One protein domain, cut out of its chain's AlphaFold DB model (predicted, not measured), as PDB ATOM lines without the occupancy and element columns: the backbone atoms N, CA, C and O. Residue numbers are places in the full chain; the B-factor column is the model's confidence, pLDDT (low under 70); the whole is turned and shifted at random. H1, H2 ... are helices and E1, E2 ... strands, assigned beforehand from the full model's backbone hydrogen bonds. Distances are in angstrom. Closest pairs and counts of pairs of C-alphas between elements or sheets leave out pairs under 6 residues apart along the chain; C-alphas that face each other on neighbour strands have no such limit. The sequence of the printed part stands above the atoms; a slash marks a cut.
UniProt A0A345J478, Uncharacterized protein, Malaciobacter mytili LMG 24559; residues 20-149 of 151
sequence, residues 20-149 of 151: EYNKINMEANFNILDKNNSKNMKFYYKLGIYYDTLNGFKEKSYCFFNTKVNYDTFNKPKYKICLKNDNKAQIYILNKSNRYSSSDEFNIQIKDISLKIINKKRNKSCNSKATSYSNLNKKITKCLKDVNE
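Overview. This is residues 20 to 149 of the 151 residues of an uncharacterized protein of Malaciobacter mytili LMG 24559 (UniProt A0A345J478). A long, strongly twisted sheet of four strands, E2 E1 E7 E8, has the helix H1 lying lengthwise over one face at E7 and E8. Beside the helix, over the same face, a smaller sheet, E3 E4 E5 E6, crosses partly face to face with the first, its strand E3 near E2. The printed part has 130 residues, with eight named strands and then one named helix, in the order E1 to E8, H1; both sheets are antiparallel, and the class is mostly strand. It is compact, with a radius of gyration of the C-alphas of 15.4 A, yet elongated, spanning 48 by 31 by 21 A.

Arrangement. Begin at E1, residues 22 to 34, which forms a hairpin with E2, residues 37 to 49; look for N 24 and O 47, 2.8 A apart. On the other side of E1 find E7, residues 107 to 119, antiparallel, with N 25 and O 116 at 2.9 A. E7 bends by 57 degrees at residue 111. E8, residues 124 to 130, makes a hairpin with E7, with N 115 and O 128 at 2.9 A. The second sheet is a meander, each strand the antiparallel neighbour of the one before: E3, residues 61 to 65, E4, residues 79 to 84, E5, residues 89 to 94, and E6, residues 100 to 103. Look for N 62 and O 83 at 2.9 A, N 82 and O 90 at 2.9 A, and N 93 and O 101 at 2.9 A. The closest C-alphas of E2 and E3 are those of Tyr 45 and Phe 64, 4.7 A apart; those of E5 and E7 are Ala 89 and Ile 108, 5.8 A. H1, residues 133 to 148, is on the first sheet in two layers, a helix on one face of a sheet, at a height over the sheet of 8.2 A. Its line stands at 2 degrees to E7 on the local plane, along the strands. The closest C-alphas of E8 and H1 are those of Ala 130 and Leu 136, 5.1 A. In H1 every O i to N i+4 pair is within hydrogen-bond range. E1 and E6 are apart.

Along the chain. Find C-alpha 22 at (-6.133, -23.093, -24.917); from there E1 runs 36.8 A. E2 measures 37.9 A and E7 35.5 A. E3 starts at (-22.124, -31.994, -24.014) and is 13.1 A long; E4, E5 and E6 measure 16.2, 16.6 and 9.5 A. E8 is 20.2 A. H1 runs 22.3 A, to C-alpha 148 at (-5.199, -18.857, -32.622).

Size, cuts and confidence. The two C-alphas farthest apart are those of Asn 36 and Arg 122, 49.1 A. The printed part has no cut. The links E2 to E3 and E3 to E4 are long. The mean pLDDT of the printed part is 87.1; look for values under 70 at residue 20, residues 52 to 56 and residues 70 to 73.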
ATOM      1  N   GLU A  20      -1.361 -26.562 -21.544       66.06
ATOM      2  CA  GLU A  20      -2.650 -26.216 -22.141       66.06
ATOM      3  C   GLU A  20      -2.431 -25.110 -23.187       66.06
ATOM      4  O   GLU A  20      -2.111 -23.972 -22.831       66.06
ATOM      5  N   TYR A  21      -2.637 -25.424 -24.467       80.12
ATOM      6  CA  TYR A  21      -2.621 -24.441 -25.553       80.12
ATOM      7  C   TYR A  21      -3.731 -23.411 -25.361       80.12
ATOM      8  O   TYR A  21      -3.490 -22.201 -25.382       80.12
ATOM      9  N   ASN A  22      -4.947 -23.906 -25.130       83.81
ATOM     10  CA  ASN A  22      -6.133 -23.093 -24.917       83.81
ATOM     11  C   ASN A  22      -6.841 -23.513 -23.629       83.81
ATOM     12  O   ASN A  22      -6.903 -24.692 -23.290       83.81
ATOM     13  N   LYS A  23      -7.420 -22.545 -22.920       89.50
ATOM     14  CA  LYS A  23      -8.257 -22.780 -21.743       89.50
ATOM     15  C   LYS A  23      -9.637 -22.192 -21.962       89.50
ATOM     16  O   LYS A  23      -9.763 -20.987 -22.166       89.50
ATOM     17  N   ILE A  24     -10.660 -23.030 -21.862       89.44
ATOM     18  CA  ILE A  24     -12.068 -22.640 -21.907       89.44
ATOM     19  C   ILE A  24     -12.584 -22.561 -20.473       89.44
ATOM     20  O   ILE A  24     -12.584 -23.557 -19.753       89.44
ATOM     21  N   ASN A  25     -13.053 -21.387 -20.061       91.62
ATOM     22  CA  ASN A  25     -13.786 -21.200 -18.813       91.62
ATOM     23  C   ASN A  25     -15.192 -20.704 -19.135       91.62
ATOM     24  O   ASN A  25     -15.349 -19.782 -19.935       91.62
ATOM     25  N   MET A  26     -16.201 -21.285 -18.494       93.50
ATOM     26  CA  MET A  26     -17.581 -20.836 -18.627       93.50
ATOM     27  C   MET A  26     -18.267 -20.716 -17.271       93.50
ATOM     28  O   MET A  26     -18.048 -21.533 -16.375       93.50
ATOM     29  N   GLU A  27     -19.125 -19.711 -17.150       94.31
ATOM     30  CA  GLU A  27     -20.092 -19.542 -16.065       94.31
ATOM     31  C   GLU A  27     -21.482 -19.556 -16.695       94.31
ATOM     32  O   GLU A  27     -21.738 -18.795 -17.625       94.31
ATOM     33  N   ALA A  28     -22.362 -20.430 -16.222       92.31
ATOM     34  CA  ALA A  28     -23.712 -20.584 -16.738       92.31
ATOM     35  C   ALA A  28     -24.738 -20.367 -15.627       92.31
ATOM     36  O   ALA A  28     -24.610 -20.919 -14.531       92.31
ATOM     37  N   ASN A  29     -25.767 -19.581 -15.933       93.75
ATOM     38  CA  ASN A  29     -26.930 -19.386 -15.082       93.75
ATOM     39  C   ASN A  29     -28.053 -20.308 -15.567       93.75
ATOM     40  O   ASN A  29     -28.492 -20.216 -16.717       93.75
ATOM     41  N   PHE A  30     -28.536 -21.176 -14.682       90.44
ATOM     42  CA  PHE A  30     -29.666 -22.063 -14.941       90.44
ATOM     43  C   PHE A  30     -30.836 -21.691 -14.041       90.44
ATOM     44  O   PHE A  30     -30.656 -21.433 -12.852       90.44
ATOM     45  N   ASN A  31     -32.038 -21.701 -14.602       90.19
ATOM     46  CA  ASN A  31     -33.264 -21.752 -13.826       90.19
ATOM     47  C   ASN A  31     -33.570 -23.228 -13.554       90.19
ATOM     48  O   ASN A  31     -33.725 -24.015 -14.489       90.19
ATOM     49  N   ILE A  32     -33.609 -23.589 -12.275       88.88
ATOM     50  CA  ILE A  32     -33.967 -24.920 -11.795       88.88
ATOM     51  C   ILE A  32     -35.369 -24.823 -11.212       88.88
ATOM     52  O   ILE A  32     -35.582 -24.115 -10.227       88.88
ATOM     53  N   LEU A  33     -36.310 -25.505 -11.851       86.44
ATOM     54  CA  LEU A  33     -37.705 -25.578 -11.447       86.44
ATOM     55  C   LEU A  33     -37.925 -26.915 -10.739       86.44
ATOM     56  O   LEU A  33     -37.794 -27.973 -11.355       86.44
ATOM     57  N   ASP A  34     -38.238 -26.842  -9.453       83.38
ATOM     58  CA  ASP A  34     -38.849 -27.920  -8.675       83.38
ATOM     59  C   ASP A  34     -40.364 -27.655  -8.616       83.38
ATOM     60  O   ASP A  34     -40.782 -26.510  -8.801       83.38
ATOM     61  N   LYS A  35     -41.186 -28.681  -8.362       72.56
ATOM     62  CA  LYS A  35     -42.659 -28.699  -8.473       72.56
ATOM     63  C   LYS A  35     -43.365 -27.435  -7.966       72.56
ATOM     64  O   LYS A  35     -44.393 -27.077  -8.527       72.56
ATOM     65  N   ASN A  36     -42.801 -26.745  -6.970       71.00
ATOM     66  CA  ASN A  36     -43.364 -25.524  -6.390       71.00
ATOM     67  C   ASN A  36     -42.425 -24.299  -6.385       71.00
ATOM     68  O   ASN A  36     -42.843 -23.245  -5.918       71.00
ATOM     69  N   ASN A  37     -41.172 -24.397  -6.851       76.88
ATOM     70  CA  ASN A  37     -40.178 -23.326  -6.699       76.88
ATOM     71  C   ASN A  37     -39.236 -23.205  -7.904       76.88
ATOM     72  O   ASN A  37     -38.693 -24.193  -8.393       76.88
ATOM     73  N   SER A  38     -38.962 -21.967  -8.320       84.44
ATOM     74  CA  SER A  38     -37.922 -21.646  -9.303       84.44
ATOM     75  C   SER A  38     -36.718 -21.032  -8.606       84.44
ATOM     76  O   SER A  38     -36.852 -20.052  -7.872       84.44
ATOM     77  N   LYS A  39     -35.526 -21.575  -8.853       88.06
ATOM     78  CA  LYS A  39     -34.276 -21.011  -8.346       88.06
ATOM     79  C   LYS A  39     -33.290 -20.783  -9.478       88.06
ATOM     80  O   LYS A  39     -32.970 -21.695 -10.236       88.06
ATOM     81  N   ASN A  40     -32.754 -19.569  -9.553       89.38
ATOM     82  CA  ASN A  40     -31.618 -19.285 -10.416       89.38
ATOM     83  C   ASN A  40     -30.323 -19.726  -9.720       89.38
ATOM     84  O   ASN A  40     -30.062 -19.347  -8.576       89.38
ATOM     85  N   MET A  41     -29.530 -20.552 -10.394       90.88
ATOM     86  CA  MET A  41     -28.294 -21.104  -9.854       90.88
ATOM     87  C   MET A  41     -27.151 -20.997 -10.860       90.88
ATOM     88  O   MET A  41     -27.316 -21.233 -12.057       90.88
ATOM     89  N   LYS A  42     -25.967 -20.680 -10.333       92.31
ATOM     90  CA  LYS A  42     -24.720 -20.554 -11.090       92.31
ATOM     91  C   LYS A  42     -23.936 -21.855 -11.098       92.31
ATOM     92  O   LYS A  42     -23.709 -22.450 -10.045       92.31
ATOM     93  N   PHE A  43     -23.467 -22.238 -12.277       94.12
ATOM     94  CA  PHE A  43     -22.609 -23.395 -12.485       94.12
ATOM     95  C   PHE A  43     -21.402 -23.030 -13.351       94.12
ATOM     96  O   PHE A  43     -21.440 -22.095 -14.147       94.12
ATOM     97  N   TYR A  44     -20.320 -23.786 -13.203       93.06
ATOM     98  CA  TYR A  44     -19.021 -23.481 -13.790       93.06
ATOM     99  C   TYR A  44     -18.495 -24.654 -14.600       93.06
ATOM    100  O   TYR A  44     -18.646 -25.812 -14.217       93.06
ATOM    101  N   TYR A  45     -17.829 -24.345 -15.702       90.56
ATOM    102  CA  TYR A  45     -17.144 -25.316 -16.541       90.56
ATOM    103  C   TYR A  45     -15.728 -24.826 -16.818       90.56
ATOM    104  O   TYR A  45     -15.511 -23.643 -17.091       90.56
ATOM    105  N   LYS A  46     -14.762 -25.741 -16.761       88.06
ATOM    106  CA  LYS A  46     -13.370 -25.483 -17.127       88.06
ATOM    107  C   LYS A  46     -12.850 -26.647 -17.961       88.06
ATOM    108  O   LYS A  46     -13.017 -27.794 -17.559       88.06
ATOM    109  N   LEU A  47     -12.200 -26.340 -19.078       87.94
ATOM    110  CA  LEU A  47     -11.526 -27.313 -19.935       87.94
ATOM    111  C   LEU A  47     -10.175 -26.760 -20.394       87.94
ATOM    112  O   LEU A  47     -10.102 -25.640 -20.908       87.94
ATOM    113  N   GLY A  48      -9.123 -27.558 -20.223       85.19
ATOM    114  CA  GLY A  48      -7.829 -27.358 -20.869       85.19
ATOM    115  C   GLY A  48      -7.775 -28.119 -22.194       85.19
ATOM    116  O   GLY A  48      -8.125 -29.295 -22.245       85.19
ATOM    117  N   ILE A  49      -7.354 -27.451 -23.265       82.81
ATOM    118  CA  ILE A  49      -7.120 -28.043 -24.585       82.81
ATOM    119  C   ILE A  49      -5.608 -28.074 -24.805       82.81
ATOM    120  O   ILE A  49      -4.960 -27.028 -24.850       82.81
ATOM    121  N   TYR A  50      -5.053 -29.278 -24.934       77.56
ATOM    122  CA  TYR A  50      -3.606 -29.527 -25.006       77.56
ATOM    123  C   TYR A  50      -3.079 -29.722 -26.434       77.56
ATOM    124  O   TYR A  50      -1.890 -29.953 -26.624       77.56
ATOM    125  N   TYR A  51      -3.951 -29.628 -27.436       70.75
ATOM    126  CA  TYR A  51      -3.612 -29.744 -28.851       70.75
ATOM    127  C   TYR A  51      -4.194 -28.569 -29.642       70.75
ATOM    128  O   TYR A  51      -5.153 -27.923 -29.207       70.75
ATOM    129  N   ASP A  52      -3.607 -28.275 -30.800       65.81
ATOM    130  CA  ASP A  52      -4.124 -27.230 -31.677       65.81
ATOM    131  C   ASP A  52      -5.441 -27.691 -32.319       65.81
ATOM    132  O   ASP A  52      -5.517 -28.738 -32.964       65.81
ATOM    133  N   THR A  53      -6.510 -26.931 -32.101       65.81
ATOM    134  CA  THR A  53      -7.864 -27.269 -32.567       65.81
ATOM    135  C   THR A  53      -8.147 -26.533 -33.872       65.81
ATOM    136  O   THR A  53      -9.004 -25.655 -33.937       65.81
ATOM    137  N   LEU A  54      -7.412 -26.905 -34.924       60.00
ATOM    138  CA  LEU A  54      -7.527 -26.302 -36.260       60.00
ATOM    139  C   LEU A  54      -8.893 -26.581 -36.921       60.00
ATOM    140  O   LEU A  54      -9.456 -25.719 -37.590       60.00
ATOM    141  N   ASN A  55      -9.472 -27.763 -36.673       59.03
ATOM    142  CA  ASN A  55     -10.633 -28.286 -37.414       59.03
ATOM    143  C   ASN A  55     -11.987 -28.120 -36.699       59.03
ATOM    144  O   ASN A  55     -12.934 -28.865 -36.948       59.03
ATOM    145  N   GLY A  56     -12.100 -27.113 -35.832       66.38
ATOM    146  CA  GLY A  56     -13.331 -26.815 -35.103       66.38
ATOM    147  C   GLY A  56     -13.483 -27.645 -33.829       66.38
ATOM    148  O   GLY A  56     -13.208 -28.841 -33.775       66.38
ATOM    149  N   PHE A  57     -13.922 -26.980 -32.766       80.50
ATOM    150  CA  PHE A  57     -14.136 -27.601 -31.469       80.50
ATOM    151  C   PHE A  57     -15.577 -28.098 -31.377       80.50
ATOM    152  O   PHE A  57     -16.519 -27.337 -31.611       80.50
ATOM    153  N   LYS A  58     -15.753 -29.380 -31.049       80.31
ATOM    154  CA  LYS A  58     -17.071 -29.998 -30.895       80.31
ATOM    155  C   LYS A  58     -17.073 -30.921 -29.686       80.31
ATOM    156  O   LYS A  58     -16.428 -31.961 -29.691       80.31
ATOM    157  N   GLU A  59     -17.865 -30.561 -28.689       84.75
ATOM    158  CA  GLU A  59     -18.094 -31.372 -27.494       84.75
ATOM    159  C   GLU A  59     -19.482 -31.985 -27.533       84.75
ATOM    160  O   GLU A  59     -20.437 -31.293 -27.859       84.75
ATOM    161  N   LYS A  60     -19.656 -33.258 -27.168       87.94
ATOM    162  CA  LYS A  60     -21.000 -33.880 -27.167       87.94
ATOM    163  C   LYS A  60     -21.947 -33.222 -26.153       87.94
ATOM    164  O   LYS A  60     -23.158 -33.194 -26.363       87.94
ATOM    165  N   SER A  61     -21.391 -32.691 -25.067       92.06
ATOM    166  CA  SER A  61     -22.124 -31.994 -24.014       92.06
ATOM    167  C   SER A  61     -21.195 -31.114 -23.186       92.06
ATOM    168  O   SER A  61     -20.028 -31.455 -23.009       92.06
ATOM    169  N   TYR A  62     -21.736 -30.060 -22.579       93.94
ATOM    170  CA  TYR A  62     -21.025 -29.228 -21.607       93.94
ATOM    171  C   TYR A  62     -21.576 -29.479 -20.205       93.94
ATOM    172  O   TYR A  62     -22.728 -29.150 -19.934       93.94
ATOM    173  N   CYS A  63     -20.771 -30.071 -19.319       93.62
ATOM    174  CA  CYS A  63     -21.169 -30.386 -17.945       93.62
ATOM    175  C   CYS A  63     -20.620 -29.363 -16.951       93.62
ATOM    176  O   CYS A  63     -19.430 -29.352 -16.650       93.62
ATOM    177  N   PHE A  64     -21.502 -28.519 -16.434       94.19
ATOM    178  CA  PHE A  64     -21.197 -27.474 -15.472       94.19
ATOM    179  C   PHE A  64     -21.398 -27.985 -14.041       94.19
ATOM    180  O   PHE A  64     -22.323 -28.746 -13.770       94.19
ATOM    181  N   PHE A  65     -20.572 -27.527 -13.107       92.75
ATOM    182  CA  PHE A  65     -20.588 -27.924 -11.697       92.75
ATOM    183  C   PHE A  65     -20.952 -26.746 -10.800       92.75
ATOM    184  O   PHE A  65     -20.612 -25.605 -11.102       92.75
ATOM    185  N   ASN A  66     -21.605 -26.997  -9.665       88.50
ATOM    186  CA  ASN A  66     -22.039 -25.935  -8.748       88.50
ATOM    187  C   ASN A  66     -20.907 -25.332  -7.884       88.50
ATOM    188  O   ASN A  66     -21.179 -24.675  -6.883       88.50
ATOM    189  N   THR A  67     -19.638 -25.543  -8.248       83.75
ATOM    190  CA  THR A  67     -18.463 -24.957  -7.586       83.75
ATOM    191  C   THR A  67     -17.430 -24.495  -8.611       83.75
ATOM    192  O   THR A  67     -17.311 -25.067  -9.693       83.75
ATOM    193  N   LYS A  68     -16.672 -23.446  -8.263       73.06
ATOM    194  CA  LYS A  68     -15.587 -22.889  -9.088       73.06
ATOM    195  C   LYS A  68     -14.275 -23.671  -8.975       73.06
ATOM    196  O   LYS A  68     -13.363 -23.404  -9.761       73.06
ATOM    197  N   VAL A  69     -14.126 -24.551  -7.988       72.38
ATOM    198  CA  VAL A  69     -12.835 -25.163  -7.626       72.38
ATOM    199  C   VAL A  69     -12.595 -26.448  -8.425       72.38
ATOM    200  O   VAL A  69     -13.542 -27.149  -8.774       72.38
ATOM    201  N   ASN A  70     -11.326 -26.741  -8.732       66.44
ATOM    202  CA  ASN A  70     -10.940 -28.048  -9.259       66.44
ATOM    203  C   ASN A  70     -11.216 -29.088  -8.170       66.44
ATOM    204  O   ASN A  70     -10.643 -29.002  -7.088       66.44
ATOM    205  N   TYR A  71     -12.115 -30.026  -8.439       68.88
ATOM    206  CA  TYR A  71     -12.432 -31.105  -7.515       68.88
ATOM    207  C   TYR A  71     -11.584 -32.334  -7.849       68.88
ATOM    208  O   TYR A  71     -11.377 -32.660  -9.020       68.88
ATOM    209  N   ASP A  72     -11.096 -33.009  -6.818       68.19
ATOM    210  CA  ASP A  72     -10.492 -34.332  -6.942       68.19
ATOM    211  C   ASP A  72     -11.586 -35.423  -6.978       68.19
ATOM    212  O   ASP A  72     -12.793 -35.153  -7.003       68.19
ATOM    213  N   THR A  73     -11.179 -36.691  -7.011       69.44
ATOM    214  CA  THR A  73     -12.111 -37.825  -6.992       69.44
ATOM    215  C   THR A  73     -12.914 -37.947  -5.700       69.44
ATOM    216  O   THR A  73     -13.954 -38.600  -5.735       69.44
ATOM    217  N   PHE A  74     -12.487 -37.348  -4.592       73.31
ATOM    218  CA  PHE A  74     -13.103 -37.472  -3.269       73.31
ATOM    219  C   PHE A  74     -14.042 -36.300  -2.944       73.31
ATOM    220  O   PHE A  74     -15.083 -36.503  -2.326       73.31
ATOM    221  N   ASN A  75     -13.746 -35.104  -3.449       77.69
ATOM    222  CA  ASN A  75     -14.460 -33.858  -3.174       77.69
ATOM    223  C   ASN A  75     -15.353 -33.428  -4.342       77.69
ATOM    224  O   ASN A  75     -15.329 -32.275  -4.786       77.69
ATOM    225  N   LYS A  76     -16.146 -34.364  -4.875       86.12
ATOM    226  CA  LYS A  76     -17.003 -34.076  -6.028       86.12
ATOM    227  C   LYS A  76     -18.149 -33.123  -5.654       86.12
ATOM    228  O   LYS A  76     -18.786 -33.292  -4.614       86.12
ATOM    229  N   PRO A  77     -18.489 -32.157  -6.522       89.06
ATOM    230  CA  PRO A  77     -19.592 -31.233  -6.278       89.06
ATOM    231  C   PRO A  77     -20.932 -31.970  -6.214       89.06
ATOM    232  O   PRO A  77     -21.180 -32.880  -7.007       89.06
ATOM    233  N   LYS A  78     -21.832 -31.562  -5.312       90.19
ATOM    234  CA  LYS A  78     -23.128 -32.241  -5.131       90.19
ATOM    235  C   LYS A  78     -23.972 -32.261  -6.409       90.19
ATOM    236  O   LYS A  78     -24.643 -33.260  -6.667       90.19
ATOM    237  N   TYR A  79     -23.916 -31.191  -7.199       91.56
ATOM    238  CA  TYR A  79     -24.727 -31.024  -8.401       91.56
ATOM    239  C   TYR A  79     -23.853 -30.758  -9.623       91.56
ATOM    240  O   TYR A  79     -22.914 -29.959  -9.577       91.56
ATOM    241  N   LYS A  80     -24.226 -31.367 -10.747       93.62
ATOM    242  CA  LYS A  80     -23.755 -30.959 -12.073       93.62
ATOM    243  C   LYS A  80     -24.926 -30.882 -13.043       93.62
ATOM    244  O   LYS A  80     -25.851 -31.683 -12.952       93.62
ATOM    245  N   ILE A  81     -24.875 -29.950 -13.981       94.88
ATOM    246  CA  ILE A  81     -25.853 -29.821 -15.063       94.88
ATOM    247  C   ILE A  81     -25.115 -30.022 -16.375       94.88
ATOM    248  O   ILE A  81     -24.133 -29.334 -16.634       94.88
ATOM    249  N   CYS A  82     -25.577 -30.948 -17.207       94.50
ATOM    250  CA  CYS A  82     -25.017 -31.152 -18.537       94.50
ATOM    251  C   CYS A  82     -25.969 -30.617 -19.603       94.50
ATOM    252  O   CYS A  82     -27.118 -31.046 -19.687       94.50
ATOM    253  N   LEU A  83     -25.463 -29.701 -20.425       93.69
ATOM    254  CA  LEU A  83     -26.126 -29.184 -21.612       93.69
ATOM    255  C   LEU A  83     -25.727 -30.037 -22.821       93.69
ATOM    256  O   LEU A  83     -24.556 -30.054 -23.210       93.69
ATOM    257  N   LYS A  84     -26.688 -30.762 -23.390       91.50
ATOM    258  CA  LYS A  84     -26.503 -31.679 -24.521       91.50
ATOM    259  C   LYS A  84     -26.690 -30.971 -25.864       91.50
ATOM    260  O   LYS A  84     -27.189 -29.847 -25.941       91.50
ATOM    261  N   ASN A  85     -26.263 -31.647 -26.926       86.81
ATOM    262  CA  ASN A  85     -26.263 -31.134 -28.294       86.81
ATOM    263  C   ASN A  85     -27.651 -30.829 -28.884       86.81
ATOM    264  O   ASN A  85     -27.763 -29.982 -29.767       86.81
ATOM    265  N   ASP A  86     -28.699 -31.457 -28.363       86.38
ATOM    266  CA  ASP A  86     -30.108 -31.195 -28.670       86.38
ATOM    267  C   ASP A  86     -30.695 -30.016 -27.863       86.38
ATOM    268  O   ASP A  86     -31.909 -29.833 -27.811       86.38
ATOM    269  N   ASN A  87     -29.836 -29.200 -27.239       81.69
ATOM    270  CA  ASN A  87     -30.175 -28.111 -26.316       81.69
ATOM    271  C   ASN A  87     -30.915 -28.553 -25.042       81.69
ATOM    272  O   ASN A  87     -31.387 -27.690 -24.299       81.69
ATOM    273  N   LYS A  88     -30.988 -29.854 -24.732       88.50
ATOM    274  CA  LYS A  88     -31.550 -30.309 -23.458       88.50
ATOM    275  C   LYS A  88     -30.524 -30.161 -22.342       88.50
ATOM    276  O   LYS A  88     -29.370 -30.571 -22.476       88.50
ATOM    277  N   ALA A  89     -30.954 -29.592 -21.222       91.38
ATOM    278  CA  ALA A  89     -30.185 -29.576 -19.988       91.38
ATOM    279  C   ALA A  89     -30.699 -30.678 -19.058       91.38
ATOM    280  O   ALA A  89     -31.903 -30.850 -18.901       91.38
ATOM    281  N   GLN A  90     -29.785 -31.425 -18.442       93.25
ATOM    282  CA  GLN A  90     -30.121 -32.455 -17.461       93.25
ATOM    283  C   GLN A  90     -29.292 -32.253 -16.199       93.25
ATOM    284  O   GLN A  90     -28.074 -32.056 -16.279       93.25
ATOM    285  N   ILE A  91     -29.946 -32.309 -15.040       93.75
ATOM    286  CA  ILE A  91     -29.273 -32.259 -13.746       93.75
ATOM    287  C   ILE A  91     -28.865 -33.661 -13.305       93.75
ATOM    288  O   ILE A  91     -29.568 -34.648 -13.521       93.75
ATOM    289  N   TYR A  92     -27.707 -33.736 -12.665       94.50
ATOM    290  CA  TYR A  92     -27.209 -34.936 -12.028       94.50
ATOM    291  C   TYR A  92     -26.825 -34.635 -10.586       94.50
ATOM    292  O   TYR A  92     -26.189 -33.617 -10.290       94.50
ATOM    293  N   ILE A  93     -27.164 -35.568  -9.705       92.94
ATOM    294  CA  ILE A  93     -26.957 -35.461  -8.266       92.94
ATOM    295  C   ILE A  93     -25.937 -36.514  -7.848       92.94
ATOM    296  O   ILE A  93     -26.018 -37.674  -8.251       92.94
ATOM    297  N   LEU A  94     -24.949 -36.105  -7.056       93.00
ATOM    298  CA  LEU A  94     -23.973 -37.020  -6.479       93.00
ATOM    299  C   LEU A  94     -24.635 -37.859  -5.376       93.00
ATOM    300  O   LEU A  94     -25.192 -37.307  -4.418       93.00
ATOM    301  N   ASN A  95     -24.571 -39.181  -5.496       90.50
ATOM    302  CA  ASN A  95     -25.081 -40.119  -4.501       90.50
ATOM    303  C   ASN A  95     -24.034 -40.448  -3.418       90.50
ATOM    304  O   ASN A  95     -22.875 -40.039  -3.503       90.50
ATOM    305  N   LYS A  96     -24.444 -41.209  -2.393       89.38
ATOM    306  CA  LYS A  96     -23.567 -41.623  -1.280       89.38
ATOM    307  C   LYS A  96     -22.371 -42.469  -1.739       89.38
ATOM    308  O   LYS A  96     -21.328 -42.443  -1.102       89.38
ATOM    309  N   SER A  97     -22.496 -43.165  -2.867       90.75
ATOM    310  CA  SER A  97     -21.422 -43.949  -3.489       90.75
ATOM    311  C   SER A  97     -20.493 -43.109  -4.376       90.75
ATOM    312  O   SER A  97     -19.751 -43.668  -5.182       90.75
ATOM    313  N   ASN A  98     -20.544 -41.772  -4.280       88.44
ATOM    314  CA  ASN A  98     -19.710 -40.844  -5.046       88.44
ATOM    315  C   ASN A  98     -19.865 -40.991  -6.583       88.44
ATOM    316  O   ASN A  98     -18.930 -40.764  -7.369       88.44
ATOM    317  N   ARG A  99     -21.071 -41.375  -7.024       90.69
ATOM    318  CA  ARG A  99     -21.482 -41.482  -8.431       90.69
ATOM    319  C   ARG A  99     -22.604 -40.494  -8.725       90.69
ATOM    320  O   ARG A  99     -23.447 -40.226  -7.878       90.69
ATOM    321  N   TYR A 100     -22.613 -39.952  -9.937       93.69
ATOM    322  CA  TYR A 100     -23.692 -39.083 -10.394       93.69
ATOM    323  C   TYR A 100     -24.803 -39.906 -11.036       93.69
ATOM    324  O   TYR A 100     -24.518 -40.712 -11.920       93.69
ATOM    325  N   SER A 101     -26.047 -39.639 -10.658       93.81
ATOM    326  CA  SER A 101     -27.253 -40.129 -11.335       93.81
ATOM    327  C   SER A 101     -28.080 -38.948 -11.832       93.81
ATOM    328  O   SER A 101     -28.075 -37.887 -11.205       93.81
ATOM    329  N   SER A 102     -28.748 -39.102 -12.975       92.69
ATOM    330  CA  SER A 102     -29.694 -38.096 -13.457       92.69
ATOM    331  C   SER A 102     -30.900 -38.015 -12.528       92.69
ATOM    332  O   SER A 102     -31.280 -39.021 -11.932       92.69
ATOM    333  N   SER A 103     -31.492 -36.829 -12.415       88.75
ATOM    334  CA  SER A 103     -32.810 -36.656 -11.800       88.75
ATOM    335  C   SER A 103     -33.750 -36.008 -12.808       88.75
ATOM    336  O   SER A 103     -33.386 -35.013 -13.439       88.75
ATOM    337  N   ASP A 104     -34.943 -36.585 -12.930       86.88
ATOM    338  CA  ASP A 104     -36.030 -36.085 -13.776       86.88
ATOM    339  C   ASP A 104     -37.033 -35.235 -12.973       86.88
ATOM    340  O   ASP A 104     -38.014 -34.736 -13.514       86.88
ATOM    341  N   GLU A 105     -36.782 -35.041 -11.675       86.12
ATOM    342  CA  GLU A 105     -37.634 -34.251 -10.776       86.12
ATOM    343  C   GLU A 105     -37.530 -32.742 -11.038       86.12
ATOM    344  O   GLU A 105     -38.394 -31.978 -10.615       86.12
ATOM    345  N   PHE A 106     -36.481 -32.312 -11.743       86.06
ATOM    346  CA  PHE A 106     -36.188 -30.908 -11.994       86.06
ATOM    347  C   PHE A 106     -36.328 -30.579 -13.475       86.06
ATOM    348  O   PHE A 106     -35.704 -31.218 -14.325       86.06
ATOM    349  N   ASN A 107     -37.047 -29.502 -13.780       88.19
ATOM    350  CA  ASN A 107     -36.996 -28.899 -15.104       88.19
ATOM    351  C   ASN A 107     -35.882 -27.841 -15.133       88.19
ATOM    352  O   ASN A 107     -35.835 -26.936 -14.297       88.19
ATOM    353  N   ILE A 108     -34.949 -27.983 -16.075       91.56
ATOM    354  CA  ILE A 108     -33.740 -27.164 -16.156       91.56
ATOM    355  C   ILE A 108     -33.779 -26.339 -17.433       91.56
ATOM    356  O   ILE A 108     -33.708 -26.874 -18.539       91.56
ATOM    357  N   GLN A 109     -33.795 -25.019 -17.277       90.12
ATOM    358  CA  GLN A 109     -33.695 -24.090 -18.392       90.12
ATOM    359  C   GLN A 109     -32.413 -23.276 -18.282       90.12
ATOM    360  O   GLN A 109     -32.096 -22.696 -17.243       90.12
ATOM    361  N   ILE A 110     -31.667 -23.206 -19.378       90.81
ATOM    362  CA  ILE A 110     -30.513 -22.324 -19.470       90.81
ATOM    363  C   ILE A 110     -30.968 -20.877 -19.666       90.81
ATOM    364  O   ILE A 110     -31.800 -20.593 -20.525       90.81
ATOM    365  N   LYS A 111     -30.425 -19.961 -18.863       91.25
ATOM    366  CA  LYS A 111     -30.683 -18.524 -18.996       91.25
ATOM    367  C   LYS A 111     -29.608 -17.875 -19.855       91.25
ATOM    368  O   LYS A 111     -29.900 -17.279 -20.888       91.25
ATOM    369  N   ASP A 112     -28.357 -18.033 -19.441       93.31
ATOM    370  CA  ASP A 112     -27.198 -17.488 -20.133       93.31
ATOM    371  C   ASP A 112     -25.920 -18.250 -19.765       93.31
ATOM    372  O   ASP A 112     -25.839 -18.926 -18.738       93.31
ATOM    373  N   ILE A 113     -24.929 -18.142 -20.644       95.25
ATOM    374  CA  ILE A 113     -23.571 -18.643 -20.470       95.25
ATOM    375  C   ILE A 113     -22.611 -17.513 -20.817       95.25
ATOM    376  O   ILE A 113     -22.644 -16.988 -21.931       95.25
ATOM    377  N   SER A 114     -21.716 -17.192 -19.892       96.44
ATOM    378  CA  SER A 114     -20.528 -16.380 -20.128       96.44
ATOM    379  C   SER A 114     -19.343 -17.293 -20.437       96.44
ATOM    380  O   SER A 114     -19.055 -18.215 -19.676       96.44
ATOM    381  N   LEU A 115     -18.663 -17.045 -21.555       95.62
ATOM    382  CA  LEU A 115     -17.531 -17.817 -22.065       95.62
ATOM    383  C   LEU A 115     -16.273 -16.945 -22.075       95.62
ATOM    384  O   LEU A 115     -16.300 -15.839 -22.613       95.62
ATOM    385  N   LYS A 116     -15.157 -17.486 -21.578       95.38
ATOM    386  CA  LYS A 116     -13.809 -16.926 -21.719       95.38
ATOM    387  C   LYS A 116     -12.844 -17.998 -22.218       95.38
ATOM    388  O   LYS A 116     -12.587 -18.971 -21.507       95.38
ATOM    389  N   ILE A 117     -12.286 -17.797 -23.410       91.56
ATOM    390  CA  ILE A 117     -11.228 -18.638 -23.987       91.56
ATOM    391  C   ILE A 117      -9.906 -17.883 -23.926       91.56
ATOM    392  O   ILE A 117      -9.851 -16.710 -24.285       91.56
ATOM    393  N   ILE A 118      -8.853 -18.542 -23.449       91.31
ATOM    394  CA  ILE A 118      -7.514 -17.965 -23.292       91.31
ATOM    395  C   ILE A 118      -6.515 -18.849 -24.033       91.31
ATOM    396  O   ILE A 118      -6.408 -20.029 -23.702       91.31
ATOM    397  N   ASN A 119      -5.761 -18.275 -24.970       88.31
ATOM    398  CA  ASN A 119      -4.558 -18.885 -25.523       88.31
ATOM    399  C   ASN A 119      -3.357 -18.408 -24.697       88.31
ATOM    400  O   ASN A 119      -2.990 -17.229 -24.746       88.31
ATOM    401  N   LYS A 120      -2.745 -19.318 -23.932       84.81
ATOM    402  CA  LYS A 120      -1.611 -18.975 -23.057       84.81
ATOM    403  C   LYS A 120      -0.338 -18.673 -23.849       84.81
ATOM    404  O   LYS A 120       0.396 -17.765 -23.475       84.81
ATOM    405  N   LYS A 121      -0.108 -19.380 -24.961       83.81
ATOM    406  CA  LYS A 121       1.091 -19.239 -25.805       83.81
ATOM    407  C   LYS A 121       1.168 -17.865 -26.471       83.81
ATOM    408  O   LYS A 121       2.248 -17.305 -26.600       83.81
ATOM    409  N   ARG A 122       0.020 -17.333 -26.894       84.25
ATOM    410  CA  ARG A 122      -0.096 -16.056 -27.619       84.25
ATOM    411  C   ARG A 122      -0.530 -14.888 -26.733       84.25
ATOM    412  O   ARG A 122      -0.671 -13.781 -27.235       84.25
ATOM    413  N   ASN A 123      -0.794 -15.133 -25.447       87.62
ATOM    414  CA  ASN A 123      -1.376 -14.157 -24.521       87.62
ATOM    415  C   ASN A 123      -2.652 -13.479 -25.076       87.62
ATOM    416  O   ASN A 123      -2.879 -12.284 -24.902       87.62
ATOM    417  N   LYS A 124      -3.489 -14.255 -25.778       90.62
ATOM    418  CA  LYS A 124      -4.749 -13.785 -26.373       90.62
ATOM    419  C   LYS A 124      -5.943 -14.333 -25.615       90.62
ATOM    420  O   LYS A 124      -5.907 -15.439 -25.075       90.62
ATOM    421  N   SER A 125      -7.032 -13.572 -25.600       93.81
ATOM    422  CA  SER A 125      -8.290 -14.038 -25.027       93.81
ATOM    423  C   SER A 125      -9.496 -13.565 -25.827       93.81
ATOM    424  O   SER A 125      -9.462 -12.510 -26.452       93.81
ATOM    425  N   CYS A 126     -10.559 -14.360 -25.786       93.94
ATOM    426  CA  CYS A 126     -11.851 -14.058 -26.383       93.94
ATOM    427  C   CYS A 126     -12.942 -14.260 -25.335       93.94
ATOM    428  O   CYS A 126     -12.939 -15.261 -24.612       93.94
ATOM    429  N   ASN A 127     -13.879 -13.314 -25.259       96.56
ATOM    430  CA  ASN A 127     -15.046 -13.400 -24.389       96.56
ATOM    431  C   ASN A 127     -16.316 -13.440 -25.239       96.56
ATOM    432  O   ASN A 127     -16.424 -12.738 -26.245       96.56
ATOM    433  N   SER A 128     -17.297 -14.239 -24.835       96.50
ATOM    434  CA  SER A 128     -18.579 -14.305 -25.529       96.50
ATOM    435  C   SER A 128     -19.724 -14.671 -24.597       96.50
ATOM    436  O   SER A 128     -19.513 -15.076 -23.456       96.50
ATOM    437  N   LYS A 129     -20.950 -14.540 -25.106       96.31
ATOM    438  CA  LYS A 129     -22.172 -14.968 -24.428       96.31
ATOM    439  C   LYS A 129     -22.970 -15.911 -25.320       96.31
ATOM    440  O   LYS A 129     -23.000 -15.731 -26.541       96.31
ATOM    441  N   ALA A 130     -23.625 -16.889 -24.710       94.69
ATOM    442  CA  ALA A 130     -24.509 -17.834 -25.380       94.69
ATOM    443  C   ALA A 130     -25.733 -18.152 -24.512       94.69
ATOM    444  O   ALA A 130     -25.707 -17.979 -23.299       94.69
ATOM    445  N   THR A 131     -26.801 -18.626 -25.144       92.38
ATOM    446  CA  THR A 131     -28.072 -18.991 -24.486       92.38
ATOM    447  C   THR A 131     -28.543 -20.399 -24.856       92.38
ATOM    448  O   THR A 131     -29.598 -20.838 -24.425       92.38
ATOM    449  N   SER A 132     -27.777 -21.125 -25.672       91.56
ATOM    450  CA  SER A 132     -28.096 -22.483 -26.114       91.56
ATOM    451  C   SER A 132     -26.814 -23.244 -26.443       91.56
ATOM    452  O   SER A 132     -25.759 -22.627 -26.627       91.56
ATOM    453  N   TYR A 133     -26.895 -24.571 -26.559       91.81
ATOM    454  CA  TYR A 133     -25.752 -25.401 -26.942       91.81
ATOM    455  C   TYR A 133     -25.228 -25.009 -28.328       91.81
ATOM    456  O   TYR A 133     -24.028 -24.808 -28.508       91.81
ATOM    457  N   SER A 134     -26.127 -24.861 -29.309       90.50
ATOM    458  CA  SER A 134     -25.731 -24.556 -30.691       90.50
ATOM    459  C   SER A 134     -25.020 -23.203 -30.789       90.50
ATOM    460  O   SER A 134     -23.967 -23.090 -31.421       90.50
ATOM    461  N   ASN A 135     -25.553 -22.183 -30.103       92.31
ATOM    462  CA  ASN A 135     -24.915 -20.872 -30.029       92.31
ATOM    463  C   ASN A 135     -23.556 -20.977 -29.319       92.31
ATOM    464  O   ASN A 135     -22.556 -20.491 -29.845       92.31
ATOM    465  N   LEU A 136     -23.487 -21.693 -28.192       92.94
ATOM    466  CA  LEU A 136     -22.243 -21.891 -27.454       92.94
ATOM    467  C   LEU A 136     -21.150 -22.538 -28.321       92.94
ATOM    468  O   LEU A 136     -20.045 -22.003 -28.388       92.94
ATOM    469  N   ASN A 137     -21.454 -23.627 -29.031       91.62
ATOM    470  CA  ASN A 137     -20.469 -24.325 -29.861       91.62
ATOM    471  C   ASN A 137     -19.947 -23.437 -31.008       91.62
ATOM    472  O   ASN A 137     -18.746 -23.419 -31.295       91.62
ATOM    473  N   LYS A 138     -20.829 -22.630 -31.622       91.31
ATOM    474  CA  LYS A 138     -20.439 -21.620 -32.623       91.31
ATOM    475  C   LYS A 138     -19.526 -20.547 -32.023       91.31
ATOM    476  O   LYS A 138     -18.508 -20.217 -32.628       91.31
ATOM    477  N   LYS A 139     -19.854 -20.018 -30.835       93.44
ATOM    478  CA  LYS A 139     -19.026 -19.011 -30.146       93.44
ATOM    479  C   LYS A 139     -17.665 -19.563 -29.735       93.44
ATOM    480  O   LYS A 139     -16.678 -18.859 -29.912       93.44
ATOM    481  N   ILE A 140     -17.595 -20.803 -29.248       92.50
ATOM    482  CA  ILE A 140     -16.322 -21.455 -28.915       92.50
ATOM    483  C   ILE A 140     -15.458 -21.605 -30.163       92.50
ATOM    484  O   ILE A 140     -14.305 -21.188 -30.148       92.50
ATOM    485  N   THR A 141     -16.024 -22.134 -31.251       90.25
ATOM    486  CA  THR A 141     -15.291 -22.311 -32.514       90.25
ATOM    487  C   THR A 141     -14.751 -20.980 -33.032       90.25
ATOM    488  O   THR A 141     -13.571 -20.891 -33.359       90.25
ATOM    489  N   LYS A 142     -15.584 -19.930 -33.048       91.06
ATOM    490  CA  LYS A 142     -15.148 -18.585 -33.439       91.06
ATOM    491  C   LYS A 142     -14.033 -18.065 -32.526       91.06
ATOM    492  O   LYS A 142     -12.980 -17.692 -33.018       91.06
ATOM    493  N   CYS A 143     -14.233 -18.103 -31.208       92.19
ATOM    494  CA  CYS A 143     -13.232 -17.621 -30.260       92.19
ATOM    495  C   CYS A 143     -11.896 -18.364 -30.387       92.19
ATOM    496  O   CYS A 143     -10.856 -17.729 -30.268       92.19
ATOM    497  N   LEU A 144     -11.907 -19.684 -30.615       90.00
ATOM    498  CA  LEU A 144     -10.686 -20.467 -30.821       90.00
ATOM    499  C   LEU A 144      -9.947 -20.040 -32.090       90.00
ATOM    500  O   LEU A 144      -8.734 -19.864 -32.032       90.00
ATOM    501  N   LYS A 145     -10.663 -19.807 -33.198       88.19
ATOM    502  CA  LYS A 145     -10.065 -19.241 -34.416       88.19
ATOM    503  C   LYS A 145      -9.426 -17.879 -34.151       88.19
ATOM    504  O   LYS A 145      -8.259 -17.689 -34.477       88.19
ATOM    505  N   ASP A 146     -10.146 -16.988 -33.468       88.69
ATOM    506  CA  ASP A 146      -9.683 -15.632 -33.161       88.69
ATOM    507  C   ASP A 146      -8.410 -15.640 -32.287       88.69
ATOM    508  O   ASP A 146      -7.438 -14.942 -32.585       88.69
ATOM    509  N   VAL A 147      -8.369 -16.445 -31.212       88.88
ATOM    510  CA  VAL A 147      -7.193 -16.488 -30.316       88.88
ATOM    511  C   VAL A 147      -6.004 -17.250 -30.906       88.88
ATOM    512  O   VAL A 147      -4.881 -17.038 -30.450       88.88
ATOM    513  N   ASN A 148      -6.236 -18.109 -31.906       84.12
ATOM    514  CA  ASN A 148      -5.199 -18.857 -32.622       84.12
ATOM    515  C   ASN A 148      -4.801 -18.214 -33.969       84.12
ATOM    516  O   ASN A 148      -3.913 -18.749 -34.625       84.12
ATOM    517  N   GLU A 149      -5.410 -17.088 -34.368       79.31
ATOM    518  CA  GLU A 149      -5.205 -16.417 -35.672       79.31
ATOM    519  C   GLU A 149      -5.426 -17.337 -36.883       79.31
ATOM    520  O   GLU A 149      -4.717 -17.267 -37.885       79.31
TER     521      GLU A 149